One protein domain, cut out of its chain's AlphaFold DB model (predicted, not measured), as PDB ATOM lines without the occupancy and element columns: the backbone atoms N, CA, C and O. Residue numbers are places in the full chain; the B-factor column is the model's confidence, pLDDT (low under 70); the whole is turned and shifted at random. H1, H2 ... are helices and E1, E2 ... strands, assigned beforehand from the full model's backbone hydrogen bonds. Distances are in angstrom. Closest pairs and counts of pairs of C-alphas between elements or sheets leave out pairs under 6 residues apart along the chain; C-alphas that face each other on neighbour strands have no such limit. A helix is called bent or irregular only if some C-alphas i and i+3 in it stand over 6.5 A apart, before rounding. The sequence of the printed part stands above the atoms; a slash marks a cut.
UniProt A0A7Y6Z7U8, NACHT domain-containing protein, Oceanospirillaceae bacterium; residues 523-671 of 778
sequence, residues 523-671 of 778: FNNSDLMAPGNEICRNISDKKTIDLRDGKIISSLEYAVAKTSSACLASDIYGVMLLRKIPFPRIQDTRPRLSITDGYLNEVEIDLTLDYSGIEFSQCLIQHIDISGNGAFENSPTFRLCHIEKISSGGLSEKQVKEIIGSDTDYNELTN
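AT A GLANCE: This is residues 523 to 671 of the 778 residues of the protein "NACHT domain-containing protein" of Oceanospirillaceae bacterium (UniProt A0A7Y6Z7U8). The chain is wound as a short solenoid of stacked turns, with three helices packed over one end. Three short strands, E1, E3 and E5, make one wall of the coil and the longer E2, E4, E6 and E7 make the wall facing it; H3 covers the first turn, with H1 and H2 on H3, while H4 lies in the last turn before E7. The printed part has 149 residues with four named helices and seven named strands, in the order H1 H2 H3 E1 E2 E3 E4 E5 E6 H4 E7, and its class is mixed, helices and strands. Both sheets are parallel, in the orders E1 E3 E5 and E2 E4 E6 E7. The whole is compact, with a radius of gyration of the C-alphas of 14.4 A, and rounded, spanning 39 by 34 by 32 A.

IN THESE COORDINATES: H1, residues 534 to 543, begins at C-alpha 534, (6.893, 3.048, -25.329), and is 14.3 A long from first to last C-alpha. H2, residues 549 to 563, is 20.4 A long and neither bent nor irregular, but only just: C-alphas 560 and 563 are 6.2 A apart. H3, residues 566 to 579, is 19.9 A long. E1, residues 593 to 596, begins at C-alpha 593, (5.345, -19.209, -29.569), and E2, residues 599 to 606, runs 20.5 A and bends by 54 degrees at residue 602. E3 is residues 614 to 617; E4, residues 620 to 627, runs 20.3 A and bends by 55 degrees at residue 623. E5 is residues 637 to 639 and E6 residues 642 to 647, 14.7 A long. H4, residues 653 to 660, is 10.4 A long, and E7, residues 665 to 670, is 14.6 A long and ends at C-alpha 670, (13.400, 2.659, -45.321).

HOW THE PARTS SIT: H1 touches H3, the closest C-alphas being those of Asp 541 and Val 575, 5.5 A apart; they run the same way at a steep tilt of 67 degrees, only just short of about perpendicular. H2 and H3 form a helical hairpin: they touch, closest at the C-alphas of Leu 556 and Ala 569, 5.7 A, and run opposite ways at a shallow tilt of 9 degrees. H3 and the sheet E1 E3 E5 make two layers, a helix on one face of a sheet, at a height over the sheet of 11.6 A. H2 only grazes this sheet with residues 556 to 561. The closest C-alphas of H3 and E2 are those of Cys 567 and Leu 600, 7.2 A. In the three-stranded sheet, N 595 and O 615 of E1 and E3 are 2.8 A apart, and N 616 and O 637 of E3 and E5 2.8 A, within hydrogen-bond range. The sheet E2 E4 E6 E7 is twisted; within hydrogen-bond range are N 600 and O 620 of E2 and E4 at 2.8 A, N 644 and O 621 of E4 and E6 at 2.8 A, and N 643 and O 665 of E6 and E7 at 2.9 A. E6, H4 and E7 form a strand-helix-strand unit, two parallel neighbour strands with a helix between, and its crossover is right-handed. H4 is on the sheet E2 E4 E6 E7 at a height over the sheet of 9.0 A, over E6, and runs slantwise to the strands at 55 degrees to E6 on the local plane. H4 and H3 are apart. In H1, H2, H3 and H4 every O i to N i+4 pair is within hydrogen-bond range.

THE WHOLE: The two C-alphas farthest apart are those of Asp 546 and Lys 654, 41.1 A. The printed part has no cut. The one long link, H3 to E1, is residues 580 to 592, whose C-alphas lie 10 to 22 A from the mean of all C-alphas. The mean pLDDT of the printed part is 83.5; 14 residues are under 70, among them 587 to 591 and 648 to 650.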
ATOM      1  N   PHE A 523      -8.293  -9.787 -20.922       87.50
ATOM      2  CA  PHE A 523      -7.488  -9.965 -22.128       87.50
ATOM      3  C   PHE A 523      -7.966 -11.096 -23.037       87.50
ATOM      4  O   PHE A 523      -7.516 -11.173 -24.175       87.50
ATOM      5  N   ASN A 524      -8.881 -11.951 -22.580       82.81
ATOM      6  CA  ASN A 524      -9.509 -13.000 -23.385       82.81
ATOM      7  C   ASN A 524     -10.586 -12.422 -24.323       82.81
ATOM      8  O   ASN A 524     -11.745 -12.836 -24.326       82.81
ATOM      9  N   ASN A 525     -10.190 -11.405 -25.083       75.06
ATOM     10  CA  ASN A 525     -10.978 -10.753 -26.105       75.06
ATOM     11  C   ASN A 525     -10.098 -10.616 -27.355       75.06
ATOM     12  O   ASN A 525      -9.094  -9.901 -27.346       75.06
ATOM     13  N   SER A 526     -10.473 -11.322 -28.421       66.62
ATOM     14  CA  SER A 526      -9.783 -11.273 -29.714       66.62
ATOM     15  C   SER A 526      -9.904  -9.913 -30.400       66.62
ATOM     16  O   SER A 526      -9.105  -9.608 -31.276       66.62
ATOM     17  N   ASP A 527     -10.865  -9.085 -29.986       73.75
ATOM     18  CA  ASP A 527     -11.129  -7.782 -30.594       73.75
ATOM     19  C   ASP A 527     -10.179  -6.687 -30.078       73.75
ATOM     20  O   ASP A 527     -10.316  -5.532 -30.465       73.75
ATOM     21  N   LEU A 528      -9.222  -6.995 -29.191       81.88
ATOM     22  CA  LEU A 528      -8.232  -6.014 -28.729       81.88
ATOM     23  C   LEU A 528      -7.232  -5.698 -29.851       81.88
ATOM     24  O   LEU A 528      -6.393  -6.525 -30.206       81.88
ATOM     25  N   MET A 529      -7.291  -4.470 -30.365       75.00
ATOM     26  CA  MET A 529      -6.531  -4.020 -31.532       75.00
ATOM     27  C   MET A 529      -5.346  -3.113 -31.188       75.00
ATOM     28  O   MET A 529      -4.416  -3.040 -31.975       75.00
ATOM     29  N   ALA A 530      -5.335  -2.422 -30.046       79.38
ATOM     30  CA  ALA A 530      -4.308  -1.411 -29.753       79.38
ATOM     31  C   ALA A 530      -3.276  -1.872 -28.701       79.38
ATOM     32  O   ALA A 530      -3.582  -1.818 -27.502       79.38
ATOM     33  N   PRO A 531      -2.065  -2.330 -29.087       83.81
ATOM     34  CA  PRO A 531      -0.985  -2.601 -28.139       83.81
ATOM     35  C   PRO A 531      -0.460  -1.321 -27.485       83.81
ATOM     36  O   PRO A 531      -0.631  -0.218 -28.006       83.81
ATOM     37  N   GLY A 532       0.167  -1.485 -26.325       81.94
ATOM     38  CA  GLY A 532       0.868  -0.429 -25.616       81.94
ATOM     39  C   GLY A 532       2.136   0.010 -26.350       81.94
ATOM     40  O   GLY A 532       2.889  -0.811 -26.893       81.94
ATOM     41  N   ASN A 533       2.376   1.316 -26.333       81.31
ATOM     42  CA  ASN A 533       3.549   1.956 -26.914       81.31
ATOM     43  C   ASN A 533       4.689   2.044 -25.875       81.31
ATOM     44  O   ASN A 533       4.697   1.352 -24.850       81.31
ATOM     45  N   GLU A 534       5.691   2.884 -26.151       79.44
ATOM     46  CA  GLU A 534       6.893   3.048 -25.329       79.44
ATOM     47  C   GLU A 534       6.579   3.363 -23.853       79.44
ATOM     48  O   GLU A 534       7.184   2.761 -22.963       79.44
ATOM     49  N   ILE A 535       5.625   4.258 -23.565       84.88
ATOM     50  CA  ILE A 535       5.281   4.655 -22.188       84.88
ATOM     51  C   ILE A 535       4.722   3.457 -21.417       84.88
ATOM     52  O   ILE A 535       5.217   3.139 -20.331       84.88
ATOM     53  N   CYS A 536       3.752   2.750 -21.998       90.06
ATOM     54  CA  CYS A 536       3.159   1.550 -21.418       90.06
ATOM     55  C   CYS A 536       4.218   0.484 -21.097       90.06
ATOM     56  O   CYS A 536       4.247  -0.063 -19.987       90.06
ATOM     57  N   ARG A 537       5.111   0.199 -22.054       86.94
ATOM     58  CA  ARG A 537       6.175  -0.811 -21.911       86.94
ATOM     59  C   ARG A 537       7.175  -0.427 -20.820       86.94
ATOM     60  O   ARG A 537       7.489  -1.264 -19.979       86.94
ATOM     61  N   ASN A 538       7.614   0.834 -20.774       86.94
ATOM     62  CA  ASN A 538       8.549   1.324 -19.755       86.94
ATOM     63  C   ASN A 538       7.945   1.307 -18.339       86.94
ATOM     64  O   ASN A 538       8.630   0.929 -17.388       86.94
ATOM     65  N   ILE A 539       6.667   1.675 -18.174       92.31
ATOM     66  CA  ILE A 539       5.981   1.559 -16.871       92.31
ATOM     67  C   ILE A 539       5.878   0.087 -16.462       92.31
ATOM     68  O   ILE A 539       6.168  -0.258 -15.314       92.31
ATOM     69  N   SER A 540       5.500  -0.783 -17.404       95.25
ATOM     70  CA  SER A 540       5.357  -2.220 -17.156       95.25
ATOM     71  C   SER A 540       6.682  -2.864 -16.753       95.25
ATOM     72  O   SER A 540       6.731  -3.610 -15.774       95.25
ATOM     73  N   ASP A 541       7.768  -2.528 -17.453       91.94
ATOM     74  CA  ASP A 541       9.123  -2.955 -17.112       91.94
ATOM     75  C   ASP A 541       9.519  -2.483 -15.709       91.94
ATOM     76  O   ASP A 541       9.859  -3.297 -14.851       91.94
ATOM     77  N   LYS A 542       9.387  -1.184 -15.427       91.94
ATOM     78  CA  LYS A 542       9.779  -0.622 -14.133       91.94
ATOM     79  C   LYS A 542       9.012  -1.243 -12.963       91.94
ATOM     80  O   LYS A 542       9.617  -1.553 -11.939       91.94
ATOM     81  N   LYS A 543       7.695  -1.443 -13.089       93.62
ATOM     82  CA  LYS A 543       6.872  -2.025 -12.012       93.62
ATOM     83  C   LYS A 543       7.116  -3.514 -11.798       93.62
ATOM     84  O   LYS A 543       6.883  -4.012 -10.704       93.62
ATOM     85  N   THR A 544       7.619  -4.218 -12.806       94.50
ATOM     86  CA  THR A 544       7.902  -5.656 -12.710       94.50
ATOM     87  C   THR A 544       9.390  -5.954 -12.507       94.50
ATOM     88  O   THR A 544       9.798  -7.107 -12.664       94.50
ATOM     89  N   ILE A 545      10.219  -4.944 -12.207       91.12
ATOM     90  CA  ILE A 545      11.691  -5.053 -12.185       91.12
ATOM     91  C   ILE A 545      12.202  -6.087 -11.175       91.12
ATOM     92  O   ILE A 545      13.196  -6.762 -11.422       91.12
ATOM     93  N   ASP A 546      11.474  -6.267 -10.071       91.31
ATOM     94  CA  ASP A 546      11.802  -7.238  -9.023       91.31
ATOM     95  C   ASP A 546      11.418  -8.684  -9.401       91.31
ATOM     96  O   ASP A 546      11.784  -9.643  -8.711       91.31
ATOM     97  N   LEU A 547      10.678  -8.872 -10.501       93.38
ATOM     98  CA  LEU A 547      10.316 -10.191 -11.010       93.38
ATOM     99  C   LEU A 547      11.456 -10.783 -11.839       93.38
ATOM    100  O   LEU A 547      12.088 -10.118 -12.654       93.38
ATOM    101  N   ARG A 548      11.671 -12.091 -11.678       93.38
ATOM    102  CA  ARG A 548      12.657 -12.843 -12.465       93.38
ATOM    103  C   ARG A 548      12.221 -12.946 -13.926       93.38
ATOM    104  O   ARG A 548      11.044 -13.183 -14.187       93.38
ATOM    105  N   ASP A 549      13.182 -12.963 -14.845       92.50
ATOM    106  CA  ASP A 549      12.952 -13.122 -16.292       92.50
ATOM    107  C   ASP A 549      12.065 -14.326 -16.632       92.50
ATOM    108  O   ASP A 549      11.178 -14.242 -17.477       92.50
ATOM    109  N   GLY A 550      12.236 -15.440 -15.909       90.69
ATOM    110  CA  GLY A 550      11.409 -16.636 -16.075       90.69
ATOM    111  C   GLY A 550       9.910 -16.387 -15.865       90.69
ATOM    112  O   GLY A 550       9.097 -17.040 -16.514       90.69
ATOM    113  N   LYS A 551       9.531 -15.426 -15.009       93.62
ATOM    114  CA  LYS A 551       8.130 -15.031 -14.823       93.62
ATOM    115  C   LYS A 551       7.614 -14.272 -16.046       93.62
ATOM    116  O   LYS A 551       6.563 -14.650 -16.549       93.62
ATOM    117  N   ILE A 552       8.368 -13.298 -16.564       94.56
ATOM    118  CA  ILE A 552       8.012 -12.537 -17.780       94.56
ATOM    119  C   ILE A 552       7.791 -13.489 -18.960       94.56
ATOM    120  O   ILE A 552       6.749 -13.470 -19.611       94.56
ATOM    121  N   ILE A 553       8.744 -14.400 -19.150       92.69
ATOM    122  CA  ILE A 553       8.696 -15.463 -20.150       92.69
ATOM    123  C   ILE A 553       7.437 -16.332 -19.983       92.69
ATOM    124  O   ILE A 553       6.715 -16.561 -20.951       92.69
ATOM    125  N   SER A 554       7.145 -16.798 -18.761       91.62
ATOM    126  CA  SER A 554       5.960 -17.629 -18.501       91.62
ATOM    127  C   SER A 554       4.642 -16.880 -18.724       91.62
ATOM    128  O   SER A 554       3.641 -17.486 -19.103       91.62
ATOM    129  N   SER A 555       4.629 -15.560 -18.515       93.19
ATOM    130  CA  SER A 555       3.463 -14.712 -18.767       93.19
ATOM    131  C   SER A 555       3.207 -14.549 -20.264       93.19
ATOM    132  O   SER A 555       2.049 -14.620 -20.674       93.19
ATOM    133  N   LEU A 556       4.257 -14.430 -21.088       93.06
ATOM    134  CA  LEU A 556       4.132 -14.456 -22.551       93.06
ATOM    135  C   LEU A 556       3.585 -15.805 -23.041       93.06
ATOM    136  O   LEU A 556       2.646 -15.842 -23.836       93.06
ATOM    137  N   GLU A 557       4.129 -16.914 -22.529       90.75
ATOM    138  CA  GLU A 557       3.643 -18.266 -22.842       90.75
ATOM    139  C   GLU A 557       2.168 -18.443 -22.488       90.75
ATOM    140  O   GLU A 557       1.401 -18.980 -23.287       90.75
ATOM    141  N   TYR A 558       1.755 -17.952 -21.318       90.00
ATOM    142  CA  TYR A 558       0.363 -18.019 -20.889       90.00
ATOM    143  C   TYR A 558      -0.545 -17.116 -21.737       90.00
ATOM    144  O   TYR A 558      -1.621 -17.555 -22.133       90.00
ATOM    145  N   ALA A 559      -0.106 -15.902 -22.095       89.75
ATOM    146  CA  ALA A 559      -0.869 -14.997 -22.962       89.75
ATOM    147  C   ALA A 559      -1.169 -15.632 -24.325       89.75
ATOM    148  O   ALA A 559      -2.318 -15.677 -24.758       89.75
ATOM    149  N   VAL A 560      -0.166 -16.227 -24.968       88.69
ATOM    150  CA  VAL A 560      -0.395 -16.902 -26.250       88.69
ATOM    151  C   VAL A 560      -1.246 -18.162 -26.096       88.69
ATOM    152  O   VAL A 560      -2.125 -18.407 -26.913       88.69
ATOM    153  N   ALA A 561      -1.024 -18.962 -25.049       85.12
ATOM    154  CA  ALA A 561      -1.715 -20.242 -24.899       85.12
ATOM    155  C   ALA A 561      -3.168 -20.133 -24.400       85.12
ATOM    156  O   ALA A 561      -3.951 -21.055 -24.641       85.12
ATOM    157  N   LYS A 562      -3.513 -19.083 -23.642       81.69
ATOM    158  CA  LYS A 562      -4.788 -18.993 -22.907       81.69
ATOM    159  C   LYS A 562      -5.655 -17.820 -23.315       81.69
ATOM    160  O   LYS A 562      -6.816 -18.041 -23.637       81.69
ATOM    161  N   THR A 563      -5.105 -16.608 -23.353       76.69
ATOM    162  CA  THR A 563      -5.884 -15.429 -23.759       76.69
ATOM    163  C   THR A 563      -5.964 -15.297 -25.274       76.69
ATOM    164  O   THR A 563      -6.898 -14.687 -25.779       76.69
ATOM    165  N   SER A 564      -4.996 -15.873 -26.002       80.38
ATOM    166  CA  SER A 564      -4.850 -15.729 -27.460       80.38
ATOM    167  C   SER A 564      -4.826 -14.260 -27.909       80.38
ATOM    168  O   SER A 564      -5.152 -13.937 -29.047       80.38
ATOM    169  N   SER A 565      -4.442 -13.356 -27.002       86.44
ATOM    170  CA  SER A 565      -4.425 -11.920 -27.246       86.44
ATOM    171  C   SER A 565      -3.079 -11.512 -27.820       86.44
ATOM    172  O   SER A 565      -2.082 -11.416 -27.097       86.44
ATOM    173  N   ALA A 566      -3.048 -11.230 -29.122       86.25
ATOM    174  CA  ALA A 566      -1.852 -10.700 -29.767       86.25
ATOM    175  C   ALA A 566      -1.441  -9.336 -29.190       86.25
ATOM    176  O   ALA A 566      -0.253  -9.037 -29.090       86.25
ATOM    177  N   CYS A 567      -2.427  -8.553 -28.747       88.31
ATOM    178  CA  CYS A 567      -2.245  -7.279 -28.064       88.31
ATOM    179  C   CYS A 567      -1.392  -7.439 -26.794       88.31
ATOM    180  O   CYS A 567      -0.326  -6.840 -26.682       88.31
ATOM    181  N   LEU A 568      -1.828  -8.304 -25.867       92.31
ATOM    182  CA  LEU A 568      -1.109  -8.565 -24.617       92.31
ATOM    183  C   LEU A 568       0.244  -9.243 -24.860       92.31
ATOM    184  O   LEU A 568       1.229  -8.919 -24.202       92.31
ATOM    185  N   ALA A 569       0.306 -10.186 -25.804       92.38
ATOM    186  CA  ALA A 569       1.553 -10.860 -26.146       92.38
ATOM    187  C   ALA A 569       2.603  -9.872 -26.685       92.38
ATOM    188  O   ALA A 569       3.769  -9.960 -26.304       92.38
ATOM    189  N   SER A 570       2.186  -8.903 -27.507       90.25
ATOM    190  CA  SER A 570       3.051  -7.827 -28.001       90.25
ATOM    191  C   SER A 570       3.544  -6.915 -26.875       90.25
ATOM    192  O   SER A 570       4.729  -6.589 -26.826       90.25
ATOM    193  N   ASP A 571       2.679  -6.569 -25.917       92.50
ATOM    194  CA  ASP A 571       3.075  -5.758 -24.759       92.50
ATOM    195  C   ASP A 571       4.168  -6.450 -23.930       92.50
ATOM    196  O   ASP A 571       5.186  -5.842 -23.592       92.50
ATOM    197  N   ILE A 572       3.982  -7.742 -23.633       94.81
ATOM    198  CA  ILE A 572       4.954  -8.534 -22.864       94.81
ATOM    199  C   ILE A 572       6.246  -8.733 -23.669       94.81
ATOM    200  O   ILE A 572       7.334  -8.648 -23.099       94.81
ATOM    201  N   TYR A 573       6.151  -8.941 -24.987       92.75
ATOM    202  CA  TYR A 573       7.313  -8.975 -25.879       92.75
ATOM    203  C   TYR A 573       8.107  -7.658 -25.826       92.75
ATOM    204  O   TYR A 573       9.328  -7.686 -25.677       92.75
ATOM    205  N   GLY A 574       7.428  -6.508 -25.833       87.38
ATOM    206  CA  GLY A 574       8.052  -5.196 -25.644       87.38
ATOM    207  C   GLY A 574       8.799  -5.068 -24.311       87.38
ATOM    208  O   GLY A 574       9.918  -4.559 -24.273       87.38
ATOM    209  N   VAL A 575       8.239  -5.590 -23.215       90.81
ATOM    210  CA  VAL A 575       8.934  -5.639 -21.911       90.81
ATOM    211  C   VAL A 575      10.176  -6.538 -21.970       90.81
ATOM    212  O   VAL A 575      11.219  -6.191 -21.411       90.81
ATOM    213  N   MET A 576      10.106  -7.677 -22.666       93.06
ATOM    214  CA  MET A 576      11.266  -8.557 -22.856       93.06
ATOM    215  C   MET A 576      12.397  -7.869 -23.624       93.06
ATOM    216  O   MET A 576      13.556  -8.019 -23.232       93.06
ATOM    217  N   LEU A 577      12.070  -7.081 -24.651       84.81
ATOM    218  CA  LEU A 577      13.037  -6.280 -25.405       84.81
ATOM    219  C   LEU A 577      13.747  -5.253 -24.522       84.81
ATOM    220  O   LEU A 577      14.978  -5.226 -24.504       84.81
ATOM    221  N   LEU A 578      12.999  -4.485 -23.721       84.69
ATOM    222  CA  LEU A 578      13.575  -3.506 -22.788       84.69
ATOM    223  C   LEU A 578      14.537  -4.162 -21.784       84.69
ATOM    224  O   LEU A 578      15.618  -3.633 -21.514       84.69
ATOM    225  N   ARG A 579      14.188  -5.357 -21.288       87.88
ATOM    226  CA  ARG A 579      15.032  -6.145 -20.373       87.88
ATOM    227  C   ARG A 579      16.132  -6.952 -21.038       87.88
ATOM    228  O   ARG A 579      16.963  -7.528 -20.336       87.88
ATOM    229  N   LYS A 580      16.144  -7.016 -22.367       87.88
ATOM    230  CA  LYS A 580      17.056  -7.856 -23.146       87.88
ATOM    231  C   LYS A 580      16.953  -9.347 -22.800       87.88
ATOM    232  O   LYS A 580      17.968 -10.039 -22.716       87.88
ATOM    233  N   ILE A 581      15.735  -9.842 -22.576       91.44
ATOM    234  CA  ILE A 581      15.476 -11.247 -22.233       91.44
ATOM    235  C   ILE A 581      15.398 -12.072 -23.525       91.44
ATOM    236  O   ILE A 581      14.415 -11.945 -24.254       91.44
ATOM    237  N   PRO A 582      16.366 -12.963 -23.813       90.75
ATOM    238  CA  PRO A 582      16.320 -13.775 -25.021       90.75
ATOM    239  C   PRO A 582      15.227 -14.851 -24.930       90.75
ATOM    240  O   PRO A 582      14.959 -15.425 -23.870       90.75
ATOM    241  N   PHE A 583      14.639 -15.184 -26.075       90.62
ATOM    242  CA  PHE A 583      13.700 -16.285 -26.261       90.62
ATOM    243  C   PHE A 583      14.148 -17.175 -27.438       90.62
ATOM    244  O   PHE A 583      13.538 -17.167 -28.514       90.62
ATOM    245  N   PRO A 584      15.226 -17.959 -27.250       86.81
ATOM    246  CA  PRO A 584      15.770 -18.796 -28.306       86.81
ATOM    247  C   PRO A 584      14.832 -19.961 -28.619       86.81
ATOM    248  O   PRO A 584      14.170 -20.525 -27.737       86.81
ATOM    249  N   ARG A 585      14.821 -20.391 -29.878       81.12
ATOM    250  CA  ARG A 585      14.174 -21.638 -30.274       81.12
ATOM    251  C   ARG A 585      15.006 -22.820 -29.787       81.12
ATOM    252  O   ARG A 585      16.095 -23.075 -30.292       81.12
ATOM    253  N   ILE A 586      14.455 -23.611 -28.871       79.38
ATOM    254  CA  ILE A 586      15.105 -24.835 -28.394       79.38
ATOM    255  C   ILE A 586      14.412 -26.039 -29.030       79.38
ATOM    256  O   ILE A 586      13.283 -26.384 -28.670       79.38
ATOM    257  N   GLN A 587      15.089 -26.673 -29.994       60.62
ATOM    258  CA  GLN A 587      14.610 -27.912 -30.613       60.62
ATOM    259  C   GLN A 587      14.330 -28.961 -29.514       60.62
ATOM    260  O   GLN A 587      15.072 -29.069 -28.539       60.62
ATOM    261  N   ASP A 588      13.204 -29.664 -29.643       55.09
ATOM    262  CA  ASP A 588      12.695 -30.727 -28.756       55.09
ATOM    263  C   ASP A 588      12.141 -30.345 -27.367       55.09
ATOM    264  O   ASP A 588      11.488 -31.184 -26.747       55.09
ATOM    265  N   THR A 589      12.311 -29.111 -26.871       57.84
ATOM    266  CA  THR A 589      11.849 -28.747 -25.504       57.84
ATOM    267  C   THR A 589      10.954 -27.517 -25.414       57.84
ATOM    268  O   THR A 589      10.171 -27.429 -24.468       57.84
ATOM    269  N   ARG A 590      11.001 -26.599 -26.388       61.84
ATOM    270  CA  ARG A 590      10.121 -25.424 -26.408       61.84
ATOM    271  C   ARG A 590       9.496 -25.233 -27.793       61.84
ATOM    272  O   ARG A 590      10.237 -24.981 -28.748       61.84
ATOM    273  N   PRO A 591       8.164 -25.368 -27.945       64.19
ATOM    274  CA  PRO A 591       7.513 -25.059 -29.208       64.19
ATOM    275  C   PRO A 591       7.649 -23.569 -29.511       64.19
ATOM    276  O   PRO A 591       7.823 -22.742 -28.615       64.19
ATOM    277  N   ARG A 592       7.562 -23.234 -30.796       78.12
ATOM    278  CA  ARG A 592       7.542 -21.847 -31.230       78.12
ATOM    279  C   ARG A 592       6.284 -21.161 -30.707       78.12
ATOM    280  O   ARG A 592       5.191 -21.704 -30.860       78.12
ATOM    281  N   LEU A 593       6.448 -19.993 -30.102       89.38
ATOM    282  CA  LEU A 593       5.345 -19.209 -29.569       89.38
ATOM    283  C   LEU A 593       4.776 -18.339 -30.693       89.38
ATOM    284  O   LEU A 593       5.470 -17.460 -31.196       89.38
ATOM    285  N   SER A 594       3.548 -18.639 -31.120       89.81
ATOM    286  CA  SER A 594       2.912 -17.989 -32.270       89.81
ATOM    287  C   SER A 594       1.935 -16.910 -31.808       89.81
ATOM    288  O   SER A 594       0.910 -17.217 -31.205       89.81
ATOM    289  N   ILE A 595       2.262 -15.650 -32.076       90.56
ATOM    290  CA  ILE A 595       1.378 -14.496 -31.914       90.56
ATOM    291  C   ILE A 595       0.561 -14.387 -33.201       90.56
ATOM    292  O   ILE A 595       1.120 -14.109 -34.262       90.56
ATOM    293  N   THR A 596      -0.743 -14.657 -33.122       86.62
ATOM    294  CA  THR A 596      -1.601 -14.820 -34.305       86.62
ATOM    295  C   THR A 596      -2.687 -13.759 -34.414       86.62
ATOM    296  O   THR A 596      -3.256 -13.389 -33.393       86.62
ATOM    297  N   ASP A 597      -3.022 -13.345 -35.641       80.94
ATOM    298  CA  ASP A 597      -4.194 -12.496 -35.959       80.94
ATOM    299  C   ASP A 597      -4.225 -11.156 -35.195       80.94
ATOM    300  O   ASP A 597      -5.257 -10.676 -34.735       80.94
ATOM    301  N   GLY A 598      -3.045 -10.564 -34.995       78.25
ATOM    302  CA  GLY A 598      -2.879  -9.326 -34.231       78.25
ATOM    303  C   GLY A 598      -2.799  -8.073 -35.092       78.25
ATOM    304  O   GLY A 598      -2.116  -8.079 -36.116       78.25
ATOM    305  N   TYR A 599      -3.400  -6.978 -34.622       77.75
ATOM    306  CA  TYR A 599      -3.094  -5.622 -35.083       77.75
ATOM    307  C   TYR A 599      -2.000  -5.016 -34.201       77.75
ATOM    308  O   TYR A 599      -2.203  -4.846 -33.000       77.75
ATOM    309  N   LEU A 600      -0.828  -4.734 -34.771       78.31
ATOM    310  CA  LEU A 600       0.342  -4.261 -34.035       78.31
ATOM    311  C   LEU A 600       0.830  -2.921 -34.591       78.31
ATOM    312  O   LEU A 600       1.138  -2.812 -35.776       78.31
ATOM    313  N   ASN A 601       0.948  -1.911 -33.731       68.12
ATOM    314  CA  ASN A 601       1.463  -0.600 -34.139       68.12
ATOM    315  C   ASN A 601       2.966  -0.665 -34.445       68.12
ATOM    316  O   ASN A 601       3.415  -0.211 -35.489       68.12
ATOM    317  N   GLU A 602       3.747  -1.279 -33.558       78.00
ATOM    318  CA  GLU A 602       5.202  -1.316 -33.688       78.00
ATOM    319  C   GLU A 602       5.773  -2.628 -33.147       78.00
ATOM    320  O   GLU A 602       5.454  -3.036 -32.022       78.00
ATOM    321  N   VAL A 603       6.631  -3.265 -33.946       83.25
ATOM    322  CA  VAL A 603       7.418  -4.443 -33.565       83.25
ATOM    323  C   VAL A 603       8.900  -4.124 -33.728       83.25
ATOM    324  O   VAL A 603       9.401  -3.966 -34.838       83.25
ATOM    325  N   GLU A 604       9.611  -4.071 -32.610       82.75
ATOM    326  CA  GLU A 604      11.060  -3.893 -32.597       82.75
ATOM    327  C   GLU A 604      11.770  -5.249 -32.723       82.75
ATOM    328  O   GLU A 604      11.348  -6.257 -32.144       82.75
ATOM    329  N   ILE A 605      12.866  -5.274 -33.479       83.38
ATOM    330  CA  ILE A 605      13.750  -6.425 -33.648       83.38
ATOM    331  C   ILE A 605      15.169  -5.984 -33.293       83.38
ATOM    332  O   ILE A 605      15.767  -5.181 -34.005       83.38
ATOM    333  N   ASP A 606      15.728  -6.539 -32.219       80.62
ATOM    334  CA  ASP A 606      17.148  -6.399 -31.881       80.62
ATOM    335  C   ASP A 606      17.881  -7.691 -32.257       80.62
ATOM    336  O   ASP A 606      17.780  -8.704 -31.563       80.62
ATOM    337  N   LEU A 607      18.642  -7.659 -33.353       79.88
ATOM    338  CA  LEU A 607      19.372  -8.825 -33.857       79.88
ATOM    339  C   LEU A 607      20.467  -9.318 -32.894       79.88
ATOM    340  O   LEU A 607      20.959 -10.443 -33.041       79.88
ATOM    341  N   THR A 608      20.873  -8.508 -31.908       81.12
ATOM    342  CA  THR A 608      21.837  -8.926 -30.877       81.12
ATOM    343  C   THR A 608      21.240  -9.906 -29.862       81.12
ATOM    344  O   THR A 608      21.998 -10.587 -29.166       81.12
ATOM    345  N   LEU A 609      19.910 -10.030 -29.814       85.19
ATOM    346  CA  LEU A 609      19.167 -10.920 -28.927       85.19
ATOM    347  C   LEU A 609      18.472 -12.026 -29.724       85.19
ATOM    348  O   LEU A 609      17.902 -11.774 -30.778       85.19
ATOM    349  N   ASP A 610      18.496 -13.254 -29.207       90.44
ATOM    350  CA  ASP A 610      17.856 -14.401 -29.860       90.44
ATOM    351  C   ASP A 610      16.366 -14.486 -29.508       90.44
ATOM    352  O   ASP A 610      16.010 -14.904 -28.408       90.44
ATOM    353  N   TYR A 611      15.508 -14.114 -30.458       91.62
ATOM    354  CA  TYR A 611      14.049 -14.241 -30.429       91.62
ATOM    355  C   TYR A 611      13.523 -15.255 -31.457       91.62
ATOM    356  O   TYR A 611      12.334 -15.263 -31.789       91.62
ATOM    357  N   SER A 612      14.377 -16.164 -31.935       90.81
ATOM    358  CA  SER A 612      14.026 -17.181 -32.939       90.81
ATOM    359  C   SER A 612      12.863 -18.095 -32.524       90.81
ATOM    360  O   SER A 612      12.190 -18.699 -33.374       90.81
ATOM    361  N   GLY A 613      12.597 -18.198 -31.217       91.00
ATOM    362  CA  GLY A 613      11.482 -18.943 -30.639       91.00
ATOM    363  C   GLY A 613      10.112 -18.267 -30.780       91.00
ATOM    364  O   GLY A 613       9.114 -18.907 -30.451       91.00
ATOM    365  N   ILE A 614      10.043 -17.034 -31.289       92.81
ATOM    366  CA  ILE A 614       8.801 -16.276 -31.503       92.81
ATOM    367  C   ILE A 614       8.419 -16.299 -32.991       92.81
ATOM    368  O   ILE A 614       9.271 -16.256 -33.884       92.81
ATOM    369  N   GLU A 615       7.122 -16.407 -33.265       92.56
ATOM    370  CA  GLU A 615       6.536 -16.282 -34.597       92.56
ATOM    371  C   GLU A 615       5.355 -15.320 -34.568       92.56
ATOM    372  O   GLU A 615       4.452 -15.482 -33.759       92.56
ATOM    373  N   PHE A 616       5.339 -14.359 -35.482       92.06
ATOM    374  CA  PHE A 616       4.158 -13.568 -35.796       92.06
ATOM    375  C   PHE A 616       3.473 -14.210 -36.997       92.06
ATOM    376  O   PHE A 616       4.114 -14.433 -38.027       92.06
ATOM    377  N   SER A 617       2.185 -14.538 -36.884       90.12
ATOM    378  CA  SER A 617       1.442 -15.142 -37.989       90.12
ATOM    379  C   SER A 617       0.108 -14.457 -38.243       90.12
ATOM    380  O   SER A 617      -0.669 -14.236 -37.324       90.12
ATOM    381  N   GLN A 618      -0.186 -14.148 -39.509       86.19
ATOM    382  CA  GLN A 618      -1.434 -13.474 -39.901       86.19
ATOM    383  C   GLN A 618      -1.641 -12.119 -39.195       86.19
ATOM    384  O   GLN A 618      -2.764 -11.672 -39.018       86.19
ATOM    385  N   CYS A 619      -0.557 -11.457 -38.780       84.69
ATOM    386  CA  CYS A 619      -0.616 -10.141 -38.143       84.69
ATOM    387  C   CYS A 619      -0.613  -9.003 -39.173       84.69
ATOM    388  O   CYS A 619       0.079  -9.080 -40.193       84.69
ATOM    389  N   LEU A 620      -1.313  -7.919 -38.841       80.56
ATOM    390  CA  LEU A 620      -1.204  -6.613 -39.486       80.56
ATOM    391  C   LEU A 620      -0.287  -5.726 -38.638       80.56
ATOM    392  O   LEU A 620      -0.616  -5.424 -37.494       80.56
ATOM    393  N   ILE A 621       0.864  -5.333 -39.179       82.38
ATOM    394  CA  ILE A 621       1.903  -4.588 -38.460       82.38
ATOM    395  C   ILE A 621       2.102  -3.233 -39.142       82.38
ATOM    396  O   ILE A 621       2.463  -3.194 -40.314       82.38
ATOM    397  N   GLN A 622       1.891  -2.115 -38.446       73.88
ATOM    398  CA  GLN A 622       2.115  -0.796 -39.053       73.88
ATOM    399  C   GLN A 622       3.614  -0.535 -39.250       73.88
ATOM    400  O   GLN A 622       4.050  -0.151 -40.336       73.88
ATOM    401  N   HIS A 623       4.434  -0.775 -38.227       79.38
ATOM    402  CA  HIS A 623       5.863  -0.490 -38.293       79.38
ATOM    403  C   HIS A 623       6.720  -1.611 -37.702       79.38
ATOM    404  O   HIS A 623       6.404  -2.170 -36.653       79.38
ATOM    405  N   ILE A 624       7.809  -1.951 -38.395       84.62
ATOM    406  CA  ILE A 624       8.891  -2.781 -37.858       84.62
ATOM    407  C   ILE A 624      10.167  -1.951 -37.819       84.62
ATOM    408  O   ILE A 624      10.596  -1.450 -38.864       84.62
ATOM    409  N   ASP A 625      10.800  -1.876 -36.650       79.88
ATOM    410  CA  ASP A 625      12.142  -1.311 -36.500       79.88
ATOM    411  C   ASP A 625      13.165  -2.428 -36.289       79.88
ATOM    412  O   ASP A 625      13.095  -3.176 -35.313       79.88
ATOM    413  N   ILE A 626      14.101  -2.568 -37.225       81.38
ATOM    414  CA  ILE A 626      15.178  -3.553 -37.153       81.38
ATOM    415  C   ILE A 626      16.447  -2.837 -36.720       81.38
ATOM    416  O   ILE A 626      16.896  -1.899 -37.374       81.38
ATOM    417  N   SER A 627      17.056  -3.326 -35.650       75.25
ATOM    418  CA  SER A 627      18.271  -2.772 -35.068       75.25
ATOM    419  C   SER A 627      19.271  -3.872 -34.698       75.25
ATOM    420  O   SER A 627      18.939  -5.055 -34.585       75.25
ATOM    421  N   GLY A 628      20.529  -3.470 -34.512       63.12
ATOM    422  CA  GLY A 628      21.606  -4.354 -34.070       63.12
ATOM    423  C   GLY A 628      22.327  -5.090 -35.206       63.12
ATOM    424  O   GLY A 628      21.761  -5.431 -36.236       63.12
ATOM    425  N   ASN A 629      23.614  -5.380 -34.992       66.94
ATOM    426  CA  ASN A 629      24.491  -6.049 -35.967       66.94
ATOM    427  C   ASN A 629      24.646  -7.560 -35.689       66.94
ATOM    428  O   ASN A 629      25.742  -8.111 -35.807       66.94
ATOM    429  N   GLY A 630      23.576  -8.220 -35.240       70.12
ATOM    430  CA  GLY A 630      23.591  -9.644 -34.889       70.12
ATOM    431  C   GLY A 630      23.219 -10.588 -36.038       70.12
ATOM    432  O   GLY A 630      23.155 -10.191 -37.202       70.12
ATOM    433  N   ALA A 631      23.008 -11.870 -35.725       81.56
ATOM    434  CA  ALA A 631      22.689 -12.893 -36.725       81.56
ATOM    435  C   ALA A 631      21.202 -12.853 -37.111       81.56
ATOM    436  O   ALA A 631      20.345 -12.795 -36.239       81.56
ATOM    437  N   PHE A 632      20.870 -12.974 -38.402       84.19
ATOM    438  CA  PHE A 632      19.468 -12.991 -38.859       84.19
ATOM    439  C   PHE A 632      18.664 -14.174 -38.308       84.19
ATOM    440  O   PHE A 632      17.454 -14.074 -38.149       84.19
ATOM    441  N   GLU A 633      19.339 -15.273 -37.962       84.44
ATOM    442  CA  GLU A 633      18.727 -16.448 -37.333       84.44
ATOM    443  C   GLU A 633      18.132 -16.144 -35.952       84.44
ATOM    444  O   GLU A 633      17.231 -16.859 -35.521       84.44
ATOM    445  N   ASN A 634      18.590 -15.074 -35.295       85.44
ATOM    446  CA  ASN A 634      18.075 -14.604 -34.012       85.44
ATOM    447  C   ASN A 634      16.726 -13.879 -34.142       85.44
ATOM    448  O   ASN A 634      16.067 -13.631 -33.135       85.44
ATOM    449  N   SER A 635      16.311 -13.506 -35.355       88.06
ATOM    450  CA  SER A 635      15.060 -12.780 -35.569       88.06
ATOM    451  C   SER A 635      13.834 -13.642 -35.236       88.06
ATOM    452  O   SER A 635      13.835 -14.847 -35.524       88.06
ATOM    453  N   PRO A 636      12.729 -13.044 -34.741       91.44
ATOM    454  CA  PRO A 636      11.424 -13.690 -34.847       91.44
ATOM    455  C   PRO A 636      11.095 -13.992 -36.319       91.44
ATOM    456  O   PRO A 636      11.612 -13.350 -37.237       91.44
ATOM    457  N   THR A 637      10.224 -14.970 -36.566       91.38
ATOM    458  CA  THR A 637       9.721 -15.235 -37.927       91.38
ATOM    459  C   THR A 637       8.356 -14.618 -38.137       91.38
ATOM    460  O   THR A 637       7.530 -14.605 -37.230       91.38
ATOM    461  N   PHE A 638       8.111 -14.181 -39.366       91.94
ATOM    462  CA  PHE A 638       6.842 -13.637 -39.814       91.94
ATOM    463  C   PHE A 638       6.238 -14.583 -40.846       91.94
ATOM    464  O   PHE A 638       6.946 -15.079 -41.722       91.94
ATOM    465  N   ARG A 639       4.944 -14.871 -40.720       90.19
ATOM    466  CA  ARG A 639       4.249 -15.833 -41.574       90.19
ATOM    467  C   ARG A 639       2.877 -15.313 -41.974       90.19
ATOM    468  O   ARG A 639       1.987 -15.227 -41.127       90.19
ATOM    469  N   LEU A 640       2.664 -15.065 -43.265       86.44
ATOM    470  CA  LEU A 640       1.407 -14.505 -43.784       86.44
ATOM    471  C   LEU A 640       1.047 -13.157 -43.136       86.44
ATOM    472  O   LEU A 640      -0.127 -12.877 -42.908       86.44
ATOM    473  N   CYS A 641       2.045 -12.345 -42.788       87.56
ATOM    474  CA  CYS A 641       1.831 -11.019 -42.211       87.56
ATOM    475  C   CYS A 641       1.699  -9.945 -43.304       87.56
ATOM    476  O   CYS A 641       2.189 -10.112 -44.424       87.56
ATOM    477  N   HIS A 642       1.076  -8.818 -42.956       84.94
ATOM    478  CA  HIS A 642       1.100  -7.593 -43.758       84.94
ATOM    479  C   HIS A 642       1.775  -6.477 -42.964       84.94
ATOM    480  O   HIS A 642       1.339  -6.175 -41.854       84.94
ATOM    481  N   ILE A 643       2.827  -5.876 -43.521       85.56
ATOM    482  CA  ILE A 643       3.620  -4.840 -42.852       85.56
ATOM    483  C   ILE A 643       3.487  -3.511 -43.607       85.56
ATOM    484  O   ILE A 643       3.802  -3.430 -44.791       85.56
ATOM    485  N   GLU A 644       3.054  -2.427 -42.965       72.62
ATOM    486  CA  GLU A 644       2.962  -1.144 -43.674       72.62
ATOM    487  C   GLU A 644       4.355  -0.558 -43.939       72.62
ATOM    488  O   GLU A 644       4.673  -0.217 -45.081       72.62
ATOM    489  N   LYS A 645       5.224  -0.486 -42.925       81.31
ATOM    490  CA  LYS A 645       6.557   0.111 -43.052       81.31
ATOM    491  C   LYS A 645       7.640  -0.670 -42.306       81.31
ATOM    492  O   LYS A 645       7.457  -1.062 -41.162       81.31
ATOM    493  N   ILE A 646       8.809  -0.817 -42.934       82.56
ATOM    494  CA  ILE A 646      10.016  -1.384 -42.317       82.56
ATOM    495  C   ILE A 646      11.127  -0.331 -42.272       82.56
ATOM    496  O   ILE A 646      11.491   0.263 -43.295       82.56
ATOM    497  N   SER A 647      11.705  -0.138 -41.091       79.00
ATOM    498  CA  SER A 647      12.968   0.566 -40.875       79.00
ATOM    499  C   SER A 647      14.083  -0.467 -40.749       79.00
ATOM    500  O   SER A 647      14.131  -1.252 -39.812       79.00
ATOM    501  N   SER A 648      14.938  -0.542 -41.771       69.19
ATOM    502  CA  SER A 648      15.757  -1.726 -42.035       69.19
ATOM    503  C   SER A 648      17.061  -1.812 -41.257       69.19
ATOM    504  O   SER A 648      17.848  -2.705 -41.547       69.19
ATOM    505  N   GLY A 649      17.375  -0.893 -40.345       63.41
ATOM    506  CA  GLY A 649      18.648  -1.000 -39.624       63.41
ATOM    507  C   GLY A 649      19.896  -0.868 -40.517       63.41
ATOM    508  O   GLY A 649      20.965  -1.352 -40.170       63.41
ATOM    509  N   GLY A 650      19.753  -0.336 -41.741       62.00
ATOM    510  CA  GLY A 650      20.846  -0.288 -42.727       62.00
ATOM    511  C   GLY A 650      21.016  -1.582 -43.529       62.00
ATOM    512  O   GLY A 650      21.921  -1.686 -44.360       62.00
ATOM    513  N   LEU A 651      20.120  -2.551 -43.336       71.94
ATOM    514  CA  LEU A 651      20.069  -3.792 -44.093       71.94
ATOM    515  C   LEU A 651      19.558  -3.554 -45.517       71.94
ATOM    516  O   LEU A 651      18.670  -2.741 -45.780       71.94
ATOM    517  N   SER A 652      20.109  -4.317 -46.458       79.56
ATOM    518  CA  SER A 652      19.619  -4.356 -47.835       79.56
ATOM    519  C   SER A 652      18.247  -5.030 -47.926       79.56
ATOM    520  O   SER A 652      17.910  -5.896 -47.123       79.56
ATOM    521  N   GLU A 653      17.486  -4.720 -48.977       81.31
ATOM    522  CA  GLU A 653      16.175  -5.334 -49.238       81.31
ATOM    523  C   GLU A 653      16.223  -6.873 -49.237       81.31
ATOM    524  O   GLU A 653      15.296  -7.536 -48.779       81.31
ATOM    525  N   LYS A 654      17.329  -7.465 -49.709       83.88
ATOM    526  CA  LYS A 654      17.516  -8.919 -49.684       83.88
ATOM    527  C   LYS A 654      17.632  -9.457 -48.254       83.88
ATOM    528  O   LYS A 654      17.018 -10.470 -47.951       83.88
ATOM    529  N   GLN A 655      18.392  -8.780 -47.394       84.00
ATOM    530  CA  GLN A 655      18.561  -9.168 -45.989       84.00
ATOM    531  C   GLN A 655      17.253  -8.998 -45.211       84.00
ATOM    532  O   GLN A 655      16.883  -9.865 -44.433       84.00
ATOM    533  N   VAL A 656      16.494  -7.936 -45.491       84.75
ATOM    534  CA  VAL A 656      15.156  -7.759 -44.914       84.75
ATOM    535  C   VAL A 656      14.219  -8.888 -45.345       84.75
ATOM    536  O   VAL A 656      13.526  -9.443 -44.503       84.75
ATOM    537  N   LYS A 657      14.256  -9.311 -46.617       86.31
ATOM    538  CA  LYS A 657      13.500 -10.484 -47.100       86.31
ATOM    539  C   LYS A 657      13.925 -11.802 -46.446       86.31
ATOM    540  O   LYS A 657      13.086 -12.685 -46.288       86.31
ATOM    541  N   GLU A 658      15.193 -11.945 -46.059       86.50
ATOM    542  CA  GLU A 658      15.672 -13.102 -45.285       86.50
ATOM    543  C   GLU A 658      15.098 -13.112 -43.854       86.50
ATOM    544  O   GLU A 658      14.858 -14.187 -43.313       86.50
ATOM    545  N   ILE A 659      14.814 -11.937 -43.279       85.50
ATOM    546  CA  ILE A 659      14.220 -11.762 -41.944       85.50
ATOM    547  C   ILE A 659      12.697 -11.987 -41.962       85.50
ATOM    548  O   ILE A 659      12.175 -12.779 -41.178       85.50
ATOM    549  N   ILE A 660      11.972 -11.306 -42.856       86.44
ATOM    550  CA  ILE A 660      10.494 -11.321 -42.870       86.44
ATOM    551  C   ILE A 660       9.892 -12.552 -43.566       86.44
ATOM    552  O   ILE A 660       8.717 -12.848 -43.374       86.44
ATOM    553  N   GLY A 661      10.679 -13.278 -44.364       83.56
ATOM    554  CA  GLY A 661      10.200 -14.434 -45.121       83.56
ATOM    555  C   GLY A 661       9.494 -14.067 -46.432       83.56
ATOM    556  O   GLY A 661       9.098 -12.932 -46.677       83.56
ATOM    557  N   SER A 662       9.373 -15.046 -47.332       81.25
ATOM    558  CA  SER A 662       8.820 -14.843 -48.684       81.25
ATOM    559  C   SER A 662       7.293 -14.781 -48.745       81.25
ATOM    560  O   SER A 662       6.739 -14.460 -49.791       81.25
ATOM    561  N   ASP A 663       6.622 -15.184 -47.673       84.12
ATOM    562  CA  ASP A 663       5.169 -15.277 -47.539       84.12
ATOM    563  C   ASP A 663       4.564 -14.108 -46.742       84.12
ATOM    564  O   ASP A 663       3.391 -14.161 -46.380       84.12
ATOM    565  N   THR A 664       5.353 -13.064 -46.483       85.94
ATOM    566  CA  THR A 664       4.967 -11.832 -45.785       85.94
ATOM    567  C   THR A 664       5.228 -10.634 -46.698       85.94
ATOM    568  O   THR A 664       6.326 -10.492 -47.241       85.94
ATOM    569  N   ASP A 665       4.234  -9.757 -46.849       84.25
ATOM    570  CA  ASP A 665       4.317  -8.572 -47.713       84.25
ATOM    571  C   ASP A 665       4.577  -7.294 -46.900       84.25
ATOM    572  O   ASP A 665       4.138  -7.179 -45.751       84.25
ATOM    573  N   TYR A 666       5.239  -6.304 -47.515       84.00
ATOM    574  CA  TYR A 666       5.400  -4.961 -46.947       84.00
ATOM    575  C   TYR A 666       5.171  -3.833 -47.970       84.00
ATOM    576  O   TYR A 666       5.474  -4.006 -49.152       84.00
ATOM    577  N   ASN A 667       4.674  -2.667 -47.525       73.56
ATOM    578  CA  ASN A 667       4.379  -1.530 -48.420       73.56
ATOM    579  C   ASN A 667       5.568  -0.565 -48.602       73.56
ATOM    580  O   ASN A 667       5.832  -0.122 -49.722       73.56
ATOM    581  N   GLU A 668       6.296  -0.231 -47.531       79.50
ATOM    582  CA  GLU A 668       7.408   0.735 -47.549       79.50
ATOM    583  C   GLU A 668       8.669   0.171 -46.867       79.50
ATOM    584  O   GLU A 668       8.601  -0.350 -45.756       79.50
ATOM    585  N   LEU A 669       9.838   0.310 -47.509       78.00
ATOM    586  CA  LEU A 669      11.148  -0.002 -46.922       78.00
ATOM    587  C   LEU A 669      12.002   1.262 -46.818       78.00
ATOM    588  O   LEU A 669      12.228   1.953 -47.812       78.00
ATOM    589  N   THR A 670      12.527   1.519 -45.624       67.38
ATOM    590  CA  THR A 670      13.400   2.659 -45.321       67.38
ATOM    591  C   THR A 670      14.737   2.173 -44.766       67.38
ATOM    592  O   THR A 670      14.754   1.375 -43.836       67.38
ATOM    593  N   ASN A 671      15.861   2.628 -45.336       54.75
ATOM    594  CA  ASN A 671      17.208   2.282 -44.856       54.75
ATOM    595  C   ASN A 671      17.668   3.217 -43.727       54.75
ATOM    596  O   ASN A 671      17.257   4.379 -43.688       54.75
TER     597      ASN A 671